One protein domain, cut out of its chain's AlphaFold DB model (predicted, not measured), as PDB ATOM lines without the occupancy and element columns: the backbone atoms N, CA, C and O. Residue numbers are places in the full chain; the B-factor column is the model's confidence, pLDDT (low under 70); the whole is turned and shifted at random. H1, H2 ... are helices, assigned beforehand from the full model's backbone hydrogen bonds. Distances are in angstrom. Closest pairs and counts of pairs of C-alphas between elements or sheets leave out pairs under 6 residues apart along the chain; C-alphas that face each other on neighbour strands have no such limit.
ATOM      1  N   TRP A   5    -110.965  -5.500   9.794       88.75
ATOM      2  CA  TRP A   5    -110.345  -6.825   9.780       88.75
ATOM      3  C   TRP A   5    -110.265  -7.441  11.167       88.75
ATOM      4  O   TRP A   5    -110.504  -8.637  11.314       88.75
ATOM      5  N   GLN A   6    -109.984  -6.626  12.182       90.69
ATOM      6  CA  GLN A   6    -109.933  -7.089  13.561       90.69
ATOM      7  C   GLN A   6    -111.313  -7.569  14.031       90.69
ATOM      8  O   GLN A   6    -111.423  -8.658  14.588       90.69
ATOM      9  N   LEU A   7    -112.371  -6.813  13.719       91.19
ATOM     10  CA  LEU A   7    -113.754  -7.199  14.024       91.19
ATOM     11  C   LEU A   7    -114.159  -8.514  13.339       91.19
ATOM     12  O   LEU A   7    -114.744  -9.389  13.975       91.19
ATOM     13  N   LEU A   8    -113.833  -8.668  12.051       87.56
ATOM     14  CA  LEU A   8    -114.125  -9.894  11.300       87.56
ATOM     15  C   LEU A   8    -113.353 -11.102  11.846       87.56
ATOM     16  O   LEU A   8    -113.895 -12.207  11.894       87.56
ATOM     17  N   PHE A   9    -112.103 -10.901  12.267       86.50
ATOM     18  CA  PHE A   9    -111.276 -11.963  12.830       86.50
ATOM     19  C   PHE A   9    -111.783 -12.416  14.201       86.50
ATOM     20  O   PHE A   9    -111.913 -13.616  14.430       86.50
ATOM     21  N   GLU A  10    -112.118 -11.481  15.092       87.69
ATOM     22  CA  GLU A  10    -112.691 -11.790  16.409       87.69
ATOM     23  C   GLU A  10    -114.024 -12.543  16.278       87.69
ATOM     24  O   GLU A  10    -114.235 -13.542  16.972       87.69
ATOM     25  N   ALA A  11    -114.879 -12.139  15.331       86.12
ATOM     26  CA  ALA A  11    -116.116 -12.853  15.020       86.12
ATOM     27  C   ALA A  11    -115.836 -14.300  14.570       86.12
ATOM     28  O   ALA A  11    -116.337 -15.241  15.188       86.12
ATOM     29  N   ALA A  12    -114.967 -14.497  13.572       81.31
ATOM     30  CA  ALA A  12    -114.616 -15.827  13.065       81.31
ATOM     31  C   ALA A  12    -113.949 -16.722  14.129       81.31
ATOM     32  O   ALA A  12    -114.225 -17.920  14.206       81.31
ATOM     33  N   TYR A  13    -113.090 -16.143  14.972       80.44
ATOM     34  CA  TYR A  13    -112.438 -16.845  16.077       80.44
ATOM     35  C   TYR A  13    -113.459 -17.323  17.116       80.44
ATOM     36  O   TYR A  13    -113.441 -18.487  17.522       80.44
ATOM     37  N   SER A  14    -114.397 -16.451  17.498       81.75
ATOM     38  CA  SER A  14    -115.449 -16.784  18.462       81.75
ATOM     39  C   SER A  14    -116.370 -17.911  17.970       81.75
ATOM     40  O   SER A  14    -116.726 -18.789  18.755       81.75
ATOM     41  N   GLU A  15    -116.671 -17.964  16.667       76.50
ATOM     42  CA  GLU A  15    -117.496 -19.015  16.053       76.50
ATOM     43  C   GLU A  15    -116.797 -20.383  15.948       76.50
ATOM     44  O   GLU A  15    -117.462 -21.421  15.995       76.50
ATOM     45  N   CYS A  16    -115.468 -20.421  15.814       70.25
ATOM     46  CA  CYS A  16    -114.708 -21.678  15.738       70.25
ATOM     47  C   CYS A  16    -114.536 -22.377  17.103       70.25
ATOM     48  O   CYS A  16    -114.342 -23.592  17.146       70.25
ATOM     49  N   SER A  17    -114.631 -21.626  18.205       60.00
ATOM     50  CA  SER A  17    -114.111 -21.982  19.538       60.00
ATOM     51  C   SER A  17    -114.859 -23.056  20.351       60.00
ATOM     52  O   SER A  17    -114.492 -23.300  21.496       60.00
ATOM     53  N   LYS A  18    -115.893 -23.719  19.814       58.06
ATOM     54  CA  LYS A  18    -116.686 -24.692  20.601       58.06
ATOM     55  C   LYS A  18    -116.434 -26.167  20.289       58.06
ATOM     56  O   LYS A  18    -116.661 -27.002  21.153       58.06
ATOM     57  N   GLU A  19    -115.947 -26.493  19.095       57.31
ATOM     58  CA  GLU A  19    -115.866 -27.890  18.617       57.31
ATOM     59  C   GLU A  19    -114.539 -28.220  17.914       57.31
ATOM     60  O   GLU A  19    -114.303 -29.369  17.544       57.31
ATOM     61  N   LYS A  20    -113.659 -27.231  17.694       58.84
ATOM     62  CA  LYS A  20    -112.439 -27.397  16.894       58.84
ATOM     63  C   LYS A  20    -111.183 -27.150  17.721       58.84
ATOM     64  O   LYS A  20    -111.116 -26.218  18.508       58.84
ATOM     65  N   SER A  21    -110.185 -28.003  17.508       62.03
ATOM     66  CA  SER A  21    -108.852 -27.874  18.097       62.03
ATOM     67  C   SER A  21    -108.143 -26.604  17.610       62.03
ATOM     68  O   SER A  21    -108.153 -26.323  16.410       62.03
ATOM     69  N   ASP A  22    -107.426 -25.919  18.506       68.81
ATOM     70  CA  ASP A  22    -106.526 -24.792  18.182       68.81
ATOM     71  C   ASP A  22    -105.368 -25.180  17.237       68.81
ATOM     72  O   ASP A  22    -104.605 -24.334  16.775       68.81
ATOM     73  N   LEU A  23    -105.224 -26.471  16.920       67.38
ATOM     74  CA  LEU A  23    -104.247 -26.987  15.961       67.38
ATOM     75  C   LEU A  23    -104.636 -26.731  14.496       67.38
ATOM     76  O   LEU A  23    -103.837 -27.014  13.601       67.38
ATOM     77  N   VAL A  24    -105.842 -26.222  14.223       67.81
ATOM     78  CA  VAL A  24    -106.288 -25.904  12.860       67.81
ATOM     79  C   VAL A  24    -105.837 -24.489  12.476       67.81
ATOM     80  O   VAL A  24    -106.263 -23.517  13.097       67.81
ATOM     81  N   PRO A  25    -105.023 -24.319  11.418       72.75
ATOM     82  CA  PRO A  25    -104.598 -22.994  10.987       72.75
ATOM     83  C   PRO A  25    -105.742 -22.130  10.439       72.75
ATOM     84  O   PRO A  25    -106.593 -22.621   9.698       72.75
ATOM     85  N   PHE A  26    -105.676 -20.812  10.666       73.50
ATOM     86  CA  PHE A  26    -106.688 -19.836  10.216       73.50
ATOM     87  C   PHE A  26    -106.911 -19.773   8.696       73.50
ATOM     88  O   PHE A  26    -107.934 -19.278   8.237       73.50
ATOM     89  N   TRP A  27    -105.965 -20.264   7.894       71.81
ATOM     90  CA  TRP A  27    -106.088 -20.308   6.432       71.81
ATOM     91  C   TRP A  27    -106.831 -21.550   5.911       71.81
ATOM     92  O   TRP A  27    -106.957 -21.719   4.694       71.81
ATOM     93  N   ILE A  28    -107.278 -22.447   6.796       70.31
ATOM     94  CA  ILE A  28    -108.094 -23.609   6.437       70.31
ATOM     95  C   ILE A  28    -109.559 -23.287   6.728       70.31
ATOM     96  O   ILE A  28    -109.980 -23.196   7.876       70.31
ATOM     97  N   TYR A  29    -110.346 -23.151   5.663       72.19
ATOM     98  CA  TYR A  29    -111.786 -22.948   5.741       72.19
ATOM     99  C   TYR A  29    -112.489 -24.002   4.886       72.19
ATOM    100  O   TYR A  29    -112.384 -23.991   3.661       72.19
ATOM    101  N   GLU A  30    -113.151 -24.950   5.548       68.44
ATOM    102  CA  GLU A  30    -113.815 -26.101   4.911       68.44
ATOM    103  C   GLU A  30    -115.350 -26.004   4.966       68.44
ATOM    104  O   GLU A  30    -116.047 -26.862   4.430       68.44
ATOM    105  N   ARG A  31    -115.903 -24.953   5.592       65.75
ATOM    106  CA  ARG A  31    -117.356 -24.733   5.673       65.75
ATOM    107  C   ARG A  31    -117.856 -24.004   4.417       65.75
ATOM    108  O   ARG A  31    -117.642 -22.812   4.251       65.75
ATOM    109  N   GLY A  32    -118.576 -24.702   3.542       68.81
ATOM    110  CA  GLY A  32    -119.231 -24.107   2.366       68.81
ATOM    111  C   GLY A  32    -118.410 -24.155   1.069       68.81
ATOM    112  O   GLY A  32    -117.386 -24.822   0.973       68.81
ATOM    113  N   GLY A  33    -118.901 -23.477   0.025       75.12
ATOM    114  CA  GLY A  33    -118.393 -23.615  -1.352       75.12
ATOM    115  C   GLY A  33    -117.162 -22.775  -1.709       75.12
ATOM    116  O   GLY A  33    -116.683 -22.843  -2.842       75.12
ATOM    117  N   HIS A  34    -116.645 -21.967  -0.783       75.31
ATOM    118  CA  HIS A  34    -115.554 -21.031  -1.061       75.31
ATOM    119  C   HIS A  34    -114.193 -21.676  -0.798       75.31
ATOM    120  O   HIS A  34    -113.953 -22.244   0.263       75.31
ATOM    121  N   LYS A  35    -113.280 -21.578  -1.770       72.00
ATOM    122  CA  LYS A  35    -111.938 -22.170  -1.707       72.00
ATOM    123  C   LYS A  35    -110.886 -21.136  -2.084       72.00
ATOM    124  O   LYS A  35    -111.129 -20.275  -2.925       72.00
ATOM    125  N   ILE A  36    -109.690 -21.264  -1.510       76.31
ATOM    126  CA  ILE A  36    -108.532 -20.476  -1.943       76.31
ATOM    127  C   ILE A  36    -108.148 -20.920  -3.357       76.31
ATOM    128  O   ILE A  36    -107.638 -22.027  -3.555       76.31
ATOM    129  N   VAL A  37    -108.362 -20.040  -4.333       80.12
ATOM    130  CA  VAL A  37    -107.947 -20.243  -5.724       80.12
ATOM    131  C   VAL A  37    -106.566 -19.633  -5.926       80.12
ATOM    132  O   VAL A  37    -106.301 -18.504  -5.522       80.12
ATOM    133  N   ARG A  38    -105.664 -20.392  -6.551       83.81
ATOM    134  CA  ARG A  38    -104.332 -19.915  -6.934       83.81
ATOM    135  C   ARG A  38    -104.272 -19.818  -8.448       83.81
ATOM    136  O   ARG A  38    -104.383 -20.836  -9.128       83.81
ATOM    137  N   HIS A  39    -104.096 -18.607  -8.962       84.31
ATOM    138  CA  HIS A  39    -103.895 -18.379 -10.388       84.31
ATOM    139  C   HIS A  39    -102.418 -18.537 -10.733       84.31
ATOM    140  O   HIS A  39    -101.554 -17.954 -10.081       84.31
ATOM    141  N   ILE A  40    -102.138 -19.337 -11.758       81.19
ATOM    142  CA  ILE A  40    -100.786 -19.565 -12.261       81.19
ATOM    143  C   ILE A  40    -100.784 -19.120 -13.721       81.19
ATOM    144  O   ILE A  40    -101.534 -19.694 -14.514       81.19
ATOM    145  N   PRO A  41     -99.991 -18.102 -14.090       81.00
ATOM    146  CA  PRO A  41     -99.864 -17.688 -15.478       81.00
ATOM    147  C   PRO A  41     -99.306 -18.837 -16.326       81.00
ATOM    148  O   PRO A  41     -98.190 -19.298 -16.095       81.00
ATOM    149  N   ALA A  42    -100.083 -19.306 -17.301       81.56
ATOM    150  CA  ALA A  42     -99.669 -20.331 -18.256       81.56
ATOM    151  C   ALA A  42     -99.271 -19.662 -19.578       81.56
ATOM    152  O   ALA A  42    -100.048 -19.625 -20.532       81.56
ATOM    153  N   LEU A  43     -98.080 -19.060 -19.609       85.69
ATOM    154  CA  LEU A  43     -97.579 -18.372 -20.800       85.69
ATOM    155  C   LEU A  43     -97.220 -19.385 -21.910       85.69
ATOM    156  O   LEU A  43     -96.698 -20.463 -21.601       85.69
ATOM    157  N   PRO A  44     -97.457 -19.067 -23.199       81.75
ATOM    158  CA  PRO A  44     -97.066 -19.937 -24.308       81.75
ATOM    159  C   PRO A  44     -95.567 -20.258 -24.269       81.75
ATOM    160  O   PRO A  44     -94.758 -19.378 -23.991       81.75
ATOM    161  N   LEU A  45     -95.203 -21.512 -24.569       77.06
ATOM    162  CA  LEU A  45     -93.821 -22.032 -24.547       77.06
ATOM    163  C   LEU A  45     -93.134 -22.018 -23.173       77.06
ATOM    164  O   LEU A  45     -91.931 -22.276 -23.083       77.06
ATOM    165  N   SER A  46     -93.868 -21.740 -22.101       78.44
ATOM    166  CA  SER A  46     -93.265 -21.583 -20.793       78.44
ATOM    167  C   SER A  46     -93.288 -22.858 -19.943       78.44
ATOM    168  O   SER A  46     -94.082 -23.779 -20.152       78.44
ATOM    169  N   ARG A  47     -92.357 -22.947 -18.984       81.06
ATOM    170  CA  ARG A  47     -92.111 -24.153 -18.169       81.06
ATOM    171  C   ARG A  47     -92.935 -24.188 -16.878       81.06
ATOM    172  O   ARG A  47     -92.768 -25.137 -16.110       81.06
ATOM    173  N   GLU A  48     -93.802 -23.207 -16.601       83.81
ATOM    174  CA  GLU A  48     -94.540 -23.126 -15.325       83.81
ATOM    175  C   GLU A  48     -95.420 -24.340 -15.087       83.81
ATOM    176  O   GLU A  48     -95.491 -24.802 -13.956       83.81
ATOM    177  N   ILE A  49     -96.049 -24.899 -16.123       81.75
ATOM    178  CA  ILE A  49     -96.911 -26.078 -15.962       81.75
ATOM    179  C   ILE A  49     -96.085 -27.284 -15.492       81.75
ATOM    180  O   ILE A  49     -96.469 -27.970 -14.546       81.75
ATOM    181  N   SER A  50     -94.912 -27.509 -16.096       83.00
ATOM    182  CA  SER A  50     -93.995 -28.572 -15.663       83.00
ATOM    183  C   SER A  50     -93.486 -28.318 -14.244       83.00
ATOM    184  O   SER A  50     -93.567 -29.200 -13.395       83.00
ATOM    185  N   ARG A  51     -93.040 -27.089 -13.952       85.31
ATOM    186  CA  ARG A  51     -92.552 -26.699 -12.619       85.31
ATOM    187  C   ARG A  51     -93.628 -26.816 -11.545       85.31
ATOM    188  O   ARG A  51     -93.321 -27.176 -10.417       85.31
ATOM    189  N   LEU A  52     -94.883 -26.527 -11.879       85.62
ATOM    190  CA  LEU A  52     -96.015 -26.693 -10.977       85.62
ATOM    191  C   LEU A  52     -96.215 -28.162 -10.607       85.62
ATOM    192  O   LEU A  52     -96.477 -28.466  -9.445       85.62
ATOM    193  N   ASN A  53     -96.097 -29.070 -11.577       82.19
ATOM    194  CA  ASN A  53     -96.200 -30.501 -11.312       82.19
ATOM    195  C   ASN A  53     -95.068 -30.980 -10.396       82.19
ATOM    196  O   ASN A  53     -95.334 -31.685  -9.421       82.19
ATOM    197  N   ASP A  54     -93.837 -30.533 -10.640       84.81
ATOM    198  CA  ASP A  54     -92.691 -30.865  -9.787       84.81
ATOM    199  C   ASP A  54     -92.848 -30.280  -8.373       84.81
ATOM    200  O   ASP A  54     -92.638 -30.978  -7.380       84.81
ATOM    201  N   LEU A  55     -93.320 -29.035  -8.264       86.50
ATOM    202  CA  LEU A  55     -93.600 -28.378  -6.985       86.50
ATOM    203  C   LEU A  55     -94.675 -29.121  -6.181       86.50
ATOM    204  O   LEU A  55     -94.530 -29.297  -4.972       86.50
ATOM    205  N   LYS A  56     -95.747 -29.583  -6.836       83.00
ATOM    206  CA  LYS A  56     -96.796 -30.384  -6.186       83.00
ATOM    207  C   LYS A  56     -96.232 -31.689  -5.625       83.00
ATOM    208  O   LYS A  56     -96.546 -32.030  -4.489       83.00
ATOM    209  N   ARG A  57     -95.378 -32.389  -6.379       80.56
ATOM    210  CA  ARG A  57     -94.719 -33.625  -5.918       80.56
ATOM    211  C   ARG A  57     -93.804 -33.365  -4.721       80.56
ATOM    212  O   ARG A  57     -93.875 -34.088  -3.731       80.56
ATOM    213  N   ALA A  58     -93.000 -32.304  -4.777       83.06
ATOM    214  CA  ALA A  58     -92.128 -31.913  -3.670       83.06
ATOM    215  C   ALA A  58     -92.925 -31.561  -2.399       83.06
ATOM    216  O   ALA A  58     -92.545 -31.960  -1.302       83.06
ATOM    217  N   LEU A  59     -94.060 -30.869  -2.544       83.75
ATOM    218  CA  LEU A  59     -94.937 -30.516  -1.426       83.75
ATOM    219  C   LEU A  59     -95.532 -31.753  -0.741       83.75
ATOM    220  O   LEU A  59     -95.606 -31.793   0.487       83.75
ATOM    221  N   VAL A  60     -95.941 -32.754  -1.525       81.06
ATOM    222  CA  VAL A  60     -96.425 -34.045  -1.014       81.06
ATOM    223  C   VAL A  60     -95.334 -34.725  -0.187       81.06
ATOM    224  O   VAL A  60     -95.571 -35.049   0.975       81.06
ATOM    225  N   ALA A  61     -94.126 -34.866  -0.742       77.44
ATOM    226  CA  ALA A  61     -92.999 -35.488  -0.045       77.44
ATOM    227  C   ALA A  61     -92.640 -34.746   1.255       77.44
ATOM    228  O   ALA A  61     -92.453 -35.367   2.299       77.44
ATOM    229  N   TYR A  62     -92.618 -33.411   1.223       79.50
ATOM    230  CA  TYR A  62     -92.373 -32.586   2.406       79.50
ATOM    231  C   TYR A  62     -93.416 -32.821   3.510       79.50
ATOM    232  O   TYR A  62     -93.062 -33.024   4.671       79.50
ATOM    233  N   ARG A  63     -94.707 -32.848   3.157       78.31
ATOM    234  CA  ARG A  63     -95.798 -33.104   4.114       78.31
ATOM    235  C   ARG A  63     -95.746 -34.503   4.715       78.31
ATOM    236  O   ARG A  63     -96.074 -34.660   5.888       78.31
ATOM    237  N   MET A  64     -95.325 -35.494   3.932       74.75
ATOM    238  CA  MET A  64     -95.120 -36.858   4.421       74.75
ATOM    239  C   MET A  64     -94.040 -36.913   5.501       74.75
ATOM    240  O   MET A  64     -94.276 -37.501   6.551       74.75
ATOM    241  N   VAL A  65     -92.895 -36.254   5.285       72.19
ATOM    242  CA  VAL A  65     -91.790 -36.216   6.263       72.19
ATOM    243  C   VAL A  65     -92.221 -35.578   7.586       72.19
ATOM    244  O   VAL A  65     -91.793 -36.018   8.648       72.19
ATOM    245  N   LEU A  66     -93.097 -34.574   7.539       70.25
ATOM    246  CA  LEU A  66     -93.611 -33.904   8.736       70.25
ATOM    247  C   LEU A  66     -94.768 -34.640   9.429       70.25
ATOM    248  O   LEU A  66     -95.314 -34.117  10.398       70.25
ATOM    249  N   GLY A  67     -95.182 -35.814   8.941       66.94
ATOM    250  CA  GLY A  67     -96.326 -36.540   9.503       66.94
ATOM    251  C   GLY A  67     -97.666 -35.826   9.297       66.94
ATOM    252  O   GLY A  67     -98.641 -36.140   9.970       66.94
ATOM    253  N   GLN A  68     -97.731 -34.884   8.351       72.94
ATOM    254  CA  GLN A  68     -98.952 -34.174   7.962       72.94
ATOM    255  C   GLN A  68     -99.386 -34.471   6.510       72.94
ATOM    256  O   GLN A  68     -99.780 -33.538   5.795       72.94
ATOM    257  N   PRO A  69     -99.311 -35.721   6.000       68.50
ATOM    258  CA  PRO A  69     -99.829 -36.001   4.671       68.50
ATOM    259  C   PRO A  69    -101.347 -35.808   4.677       68.50
ATOM    260  O   PRO A  69    -102.065 -36.410   5.475       68.50
ATOM    261  N   ARG A  70    -101.867 -34.987   3.758       70.50
ATOM    262  CA  ARG A  70    -103.303 -35.045   3.461       70.50
ATOM    263  C   ARG A  70    -103.599 -36.418   2.863       70.50
ATOM    264  O   ARG A  70    -102.780 -36.941   2.112       70.50
ATOM    265  N   GLN A  71    -104.772 -36.985   3.141       67.44
ATOM    266  CA  GLN A  71    -105.141 -38.303   2.603       67.44
ATOM    267  C   GLN A  71    -104.999 -38.358   1.066       67.44
ATOM    268  O   GLN A  71    -104.511 -39.339   0.519       67.44
ATOM    269  N   GLU A  72    -105.336 -37.270   0.368       67.81
ATOM    270  CA  GLU A  72    -105.146 -37.118  -1.085       67.81
ATOM    271  C   GLU A  72    -103.670 -37.113  -1.530       67.81
ATOM    272  O   GLU A  72    -103.342 -37.567  -2.624       67.81
ATOM    273  N   ASP A  73    -102.770 -36.575  -0.703       73.06
ATOM    274  CA  ASP A  73    -101.332 -36.521  -0.986       73.06
ATOM    275  C   ASP A  73    -100.721 -37.929  -0.914       73.06
ATOM    276  O   ASP A  73     -99.894 -38.289  -1.753       73.06
ATOM    277  N   LEU A  74    -101.184 -38.742   0.043       72.56
ATOM    278  CA  LEU A  74    -100.786 -40.140   0.190       72.56
ATOM    279  C   LEU A  74    -101.250 -40.985  -1.004       72.56
ATOM    280  O   LEU A  74    -100.433 -41.675  -1.610       72.56
ATOM    281  N   LEU A  75    -102.527 -40.862  -1.382       71.69
ATOM    282  CA  LEU A  75    -103.110 -41.577  -2.522       71.69
ATOM    283  C   LEU A  75    -102.353 -41.281  -3.821       71.69
ATOM    284  O   LEU A  75    -101.896 -42.209  -4.477       71.69
ATOM    285  N   ARG A  76    -102.104 -40.001  -4.133       71.56
ATOM    286  CA  ARG A  76    -101.322 -39.617  -5.324       71.56
ATOM    287  C   ARG A  76     -99.919 -40.210  -5.342       71.56
ATOM    288  O   ARG A  76     -99.392 -40.530  -6.405       71.56
ATOM    289  N   CYS A  77     -99.275 -40.298  -4.180       71.88
ATOM    290  CA  CYS A  77     -97.944 -40.875  -4.086       71.88
ATOM    291  C   CYS A  77     -97.993 -42.379  -4.368       71.88
ATOM    292  O   CYS A  77     -97.230 -42.857  -5.205       71.88
ATOM    293  N   ILE A  78     -98.940 -43.091  -3.755       70.81
ATOM    294  CA  ILE A  78     -99.163 -44.522  -3.978       70.81
ATOM    295  C   ILE A  78     -99.474 -44.796  -5.458       70.81
ATOM    296  O   ILE A  78     -98.797 -45.619  -6.066       70.81
ATOM    297  N   GLU A  79    -100.391 -44.051  -6.079       68.81
ATOM    298  CA  GLU A  79    -100.686 -44.155  -7.519       68.81
ATOM    299  C   GLU A  79     -99.432 -43.969  -8.384       68.81
ATOM    300  O   GLU A  79     -99.206 -44.729  -9.329       68.81
ATOM    301  N   SER A  80     -98.591 -42.979  -8.051       71.12
ATOM    302  CA  SER A  80     -97.361 -42.697  -8.799       71.12
ATOM    303  C   SER A  80     -96.298 -43.790  -8.661       71.12
ATOM    304  O   SER A  80     -95.601 -44.074  -9.632       71.12
ATOM    305  N   TYR A  81     -96.184 -44.414  -7.484       68.25
ATOM    306  CA  TYR A  81     -95.240 -45.508  -7.226       68.25
ATOM    307  C   TYR A  81     -95.724 -46.844  -7.790       68.25
ATOM    308  O   TYR A  81     -94.910 -47.692  -8.147       68.25
ATOM    309  N   LEU A  82     -97.040 -47.038  -7.876       67.19
ATOM    310  CA  LEU A  82     -97.645 -48.277  -8.355       67.19
ATOM    311  C   LEU A  82     -97.897 -48.289  -9.866       67.19
ATOM    312  O   LEU A  82     -98.455 -49.262 -10.366       67.19
ATOM    313  N   GLU A  83     -97.484 -47.250 -10.603       66.44
ATOM    314  CA  GLU A  83     -97.638 -47.151 -12.066       66.44
ATOM    315  C   GLU A  83     -99.091 -47.378 -12.536       66.44
ATOM    316  O   GLU A  83     -99.329 -47.930 -13.608       66.44
ATOM    317  N   GLY A  84    -100.079 -46.993 -11.719       61.47
ATOM    318  CA  GLY A  84    -101.496 -47.215 -12.024       61.47
ATOM    319  C   GLY A  84    -101.978 -48.667 -11.891       61.47
ATOM    320  O   GLY A  84    -103.039 -48.995 -12.412       61.47
ATOM    321  N   LYS A  85    -101.235 -49.544 -11.200       64.00
ATOM    322  CA  LYS A  85    -101.653 -50.935 -10.922       64.00
ATOM    323  C   LYS A  85    -102.736 -51.060  -9.845       64.00
ATOM    324  O   LYS A  85    -103.273 -52.148  -9.683       64.00
ATOM    325  N   ILE A  86    -103.025 -49.982  -9.113       61.34
ATOM    326  CA  ILE A  86    -104.091 -49.904  -8.107       61.34
ATOM    327  C   ILE A  86    -104.829 -48.576  -8.309       61.34
ATOM    328  O   ILE A  86    -104.181 -47.531  -8.442       61.34
ATOM    329  N   CYS A  87    -106.160 -48.616  -8.363       62.56
ATOM    330  CA  CYS A  87    -107.010 -47.433  -8.534       62.56
ATOM    331  C   CYS A  87    -107.179 -46.668  -7.205       62.56
ATOM    332  O   CYS A  87    -107.227 -47.284  -6.139       62.56
ATOM    333  N   ALA A  88    -107.337 -45.336  -7.242       60.56
ATOM    334  CA  ALA A  88    -107.689 -44.535  -6.058       60.56
ATOM    335  C   ALA A  88    -108.912 -45.080  -5.302       60.56
ATOM    336  O   ALA A  88    -108.935 -45.030  -4.072       60.56
ATOM    337  N   ASP A  89    -109.896 -45.611  -6.031       65.38
ATOM    338  CA  ASP A  89    -111.125 -46.162  -5.457       65.38
ATOM    339  C   ASP A  89    -110.858 -47.443  -4.647       65.38
ATOM    340  O   ASP A  89    -111.435 -47.625  -3.581       65.38
ATOM    341  N   GLU A  90    -109.914 -48.287  -5.078       66.69
ATOM    342  CA  GLU A  90    -109.512 -49.505  -4.352       66.69
ATOM    343  C   GLU A  90    -108.728 -49.166  -3.076       66.69
ATOM    344  O   GLU A  90    -108.832 -49.845  -2.057       66.69
ATOM    345  N   LEU A  91    -107.956 -48.076  -3.097       64.56
ATOM    346  CA  LEU A  91    -107.228 -47.590  -1.921       64.56
ATOM    347  C   LEU A  91    -108.141 -46.900  -0.903       64.56
ATOM    348  O   LEU A  91    -107.789 -46.822   0.277       64.56
ATOM    349  N   ALA A  92    -109.293 -46.384  -1.340       66.31
ATOM    350  CA  ALA A  92    -110.253 -45.735  -0.460       66.31
ATOM    351  C   ALA A  92    -110.831 -46.709   0.580       66.31
ATOM    352  O   ALA A  92    -111.096 -46.280   1.702       66.31
ATOM    353  N   GLU A  93    -110.934 -48.004   0.263       68.81
ATOM    354  CA  GLU A  93    -111.385 -49.045   1.201       68.81
ATOM    355  C   GLU A  93    -110.443 -49.231   2.401       68.81
ATOM    356  O   GLU A  93    -110.878 -49.620   3.482       68.81
ATOM    357  N   PHE A  94    -109.157 -48.907   2.249       66.38
ATOM    358  CA  PHE A  94    -108.164 -49.001   3.325       66.38
ATOM    359  C   PHE A  94    -108.043 -47.717   4.153       66.38
ATOM    360  O   PHE A  94    -107.175 -47.621   5.028       66.38
ATOM    361  N   ARG A  95    -108.869 -46.696   3.884       66.81
ATOM    362  CA  ARG A  95    -108.855 -45.469   4.683       66.81
ATOM    363  C   ARG A  95    -109.325 -45.761   6.100       66.81
ATOM    364  O   ARG A  95    -110.426 -46.247   6.325       66.81
ATOM    365  N   ILE A  96    -108.502 -45.365   7.063       72.12
ATOM    366  CA  ILE A  96    -108.922 -45.276   8.458       72.12
ATOM    367  C   ILE A  96    -109.753 -43.998   8.596       72.12
ATOM    368  O   ILE A  96    -109.230 -42.894   8.417       72.12
TER     369      ILE A  96
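This is residues 5 to 96 of the 109 residues of an uncharacterized protein of Syntrophomonadaceae bacterium (UniProt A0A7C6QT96). A lone helix, H1, is set far from the other helices and is joined to them by a long stretch of chain, residues 17 to 47, that holds no named element. At the other end of that stretch H2 and H3 meet near their ends as an L, and the short H4 packs on H3. The printed part has 92 residues with four named helices, in the order H1, H2, H3, H4, and no named strand; the class is all helix, and the helices hold 46 of the 92 printed residues. The whole is loose, with a radius of gyration of the C-alphas of 17.9 A, and the C-alphas span 48 by 41 by 26 A.

H1 is residues 5 to 16, 16.6 A from first to last C-alpha, and begins at C-alpha 5 at (-110.345, -6.825, 9.780). Residues 17 to 47 follow. H2, residues 48 to 65, is the longest helix by residues and measures 25.4 A; its C-alpha 48 is at (-94.540, -23.126, -15.325). H3 is residues 71 to 81, 15.7 A long. H4, residues 88 to 92, is 6.3 A long and ends at C-alpha 92 at (-110.253, -45.735, -0.460).

H1 touches no helix and is apart from H2, H3 and H4. H2 touches H3 with residues 60 to 64 alone. The closest C-alphas of the two are those of Val 60 and Asp 73, 5.5 A apart. Their lines are about perpendicular at 70.4 degrees, only just past a steep tilt. H3 and H4 only just touch, with 3 pairs of C-alphas within 8 A; the closest C-alphas are those of Leu 75 and Ala 88, 6.5 A apart. H2 and H4 are apart. In H1, H2, H3 and H4 every O i to N i+4 pair is within hydrogen-bond range.

The two C-alphas farthest apart are those of Leu 7 and Lys 85, 51.8 A. The printed part has no cut. The link from H1 to H2, 31 residues, is long; that from H2 to H3, 5 residues, is tight, and that from H3 to H4, 6 residues, is short. Residues 17 to 23, 29 to 35 and 42 to 47 stand free. The mean pLDDT of the printed part is 74.3. It is under 70 in 31 residues: 17 to 24, 30 to 32, 67, 69, 71 to 72, 79 and 81 to 95.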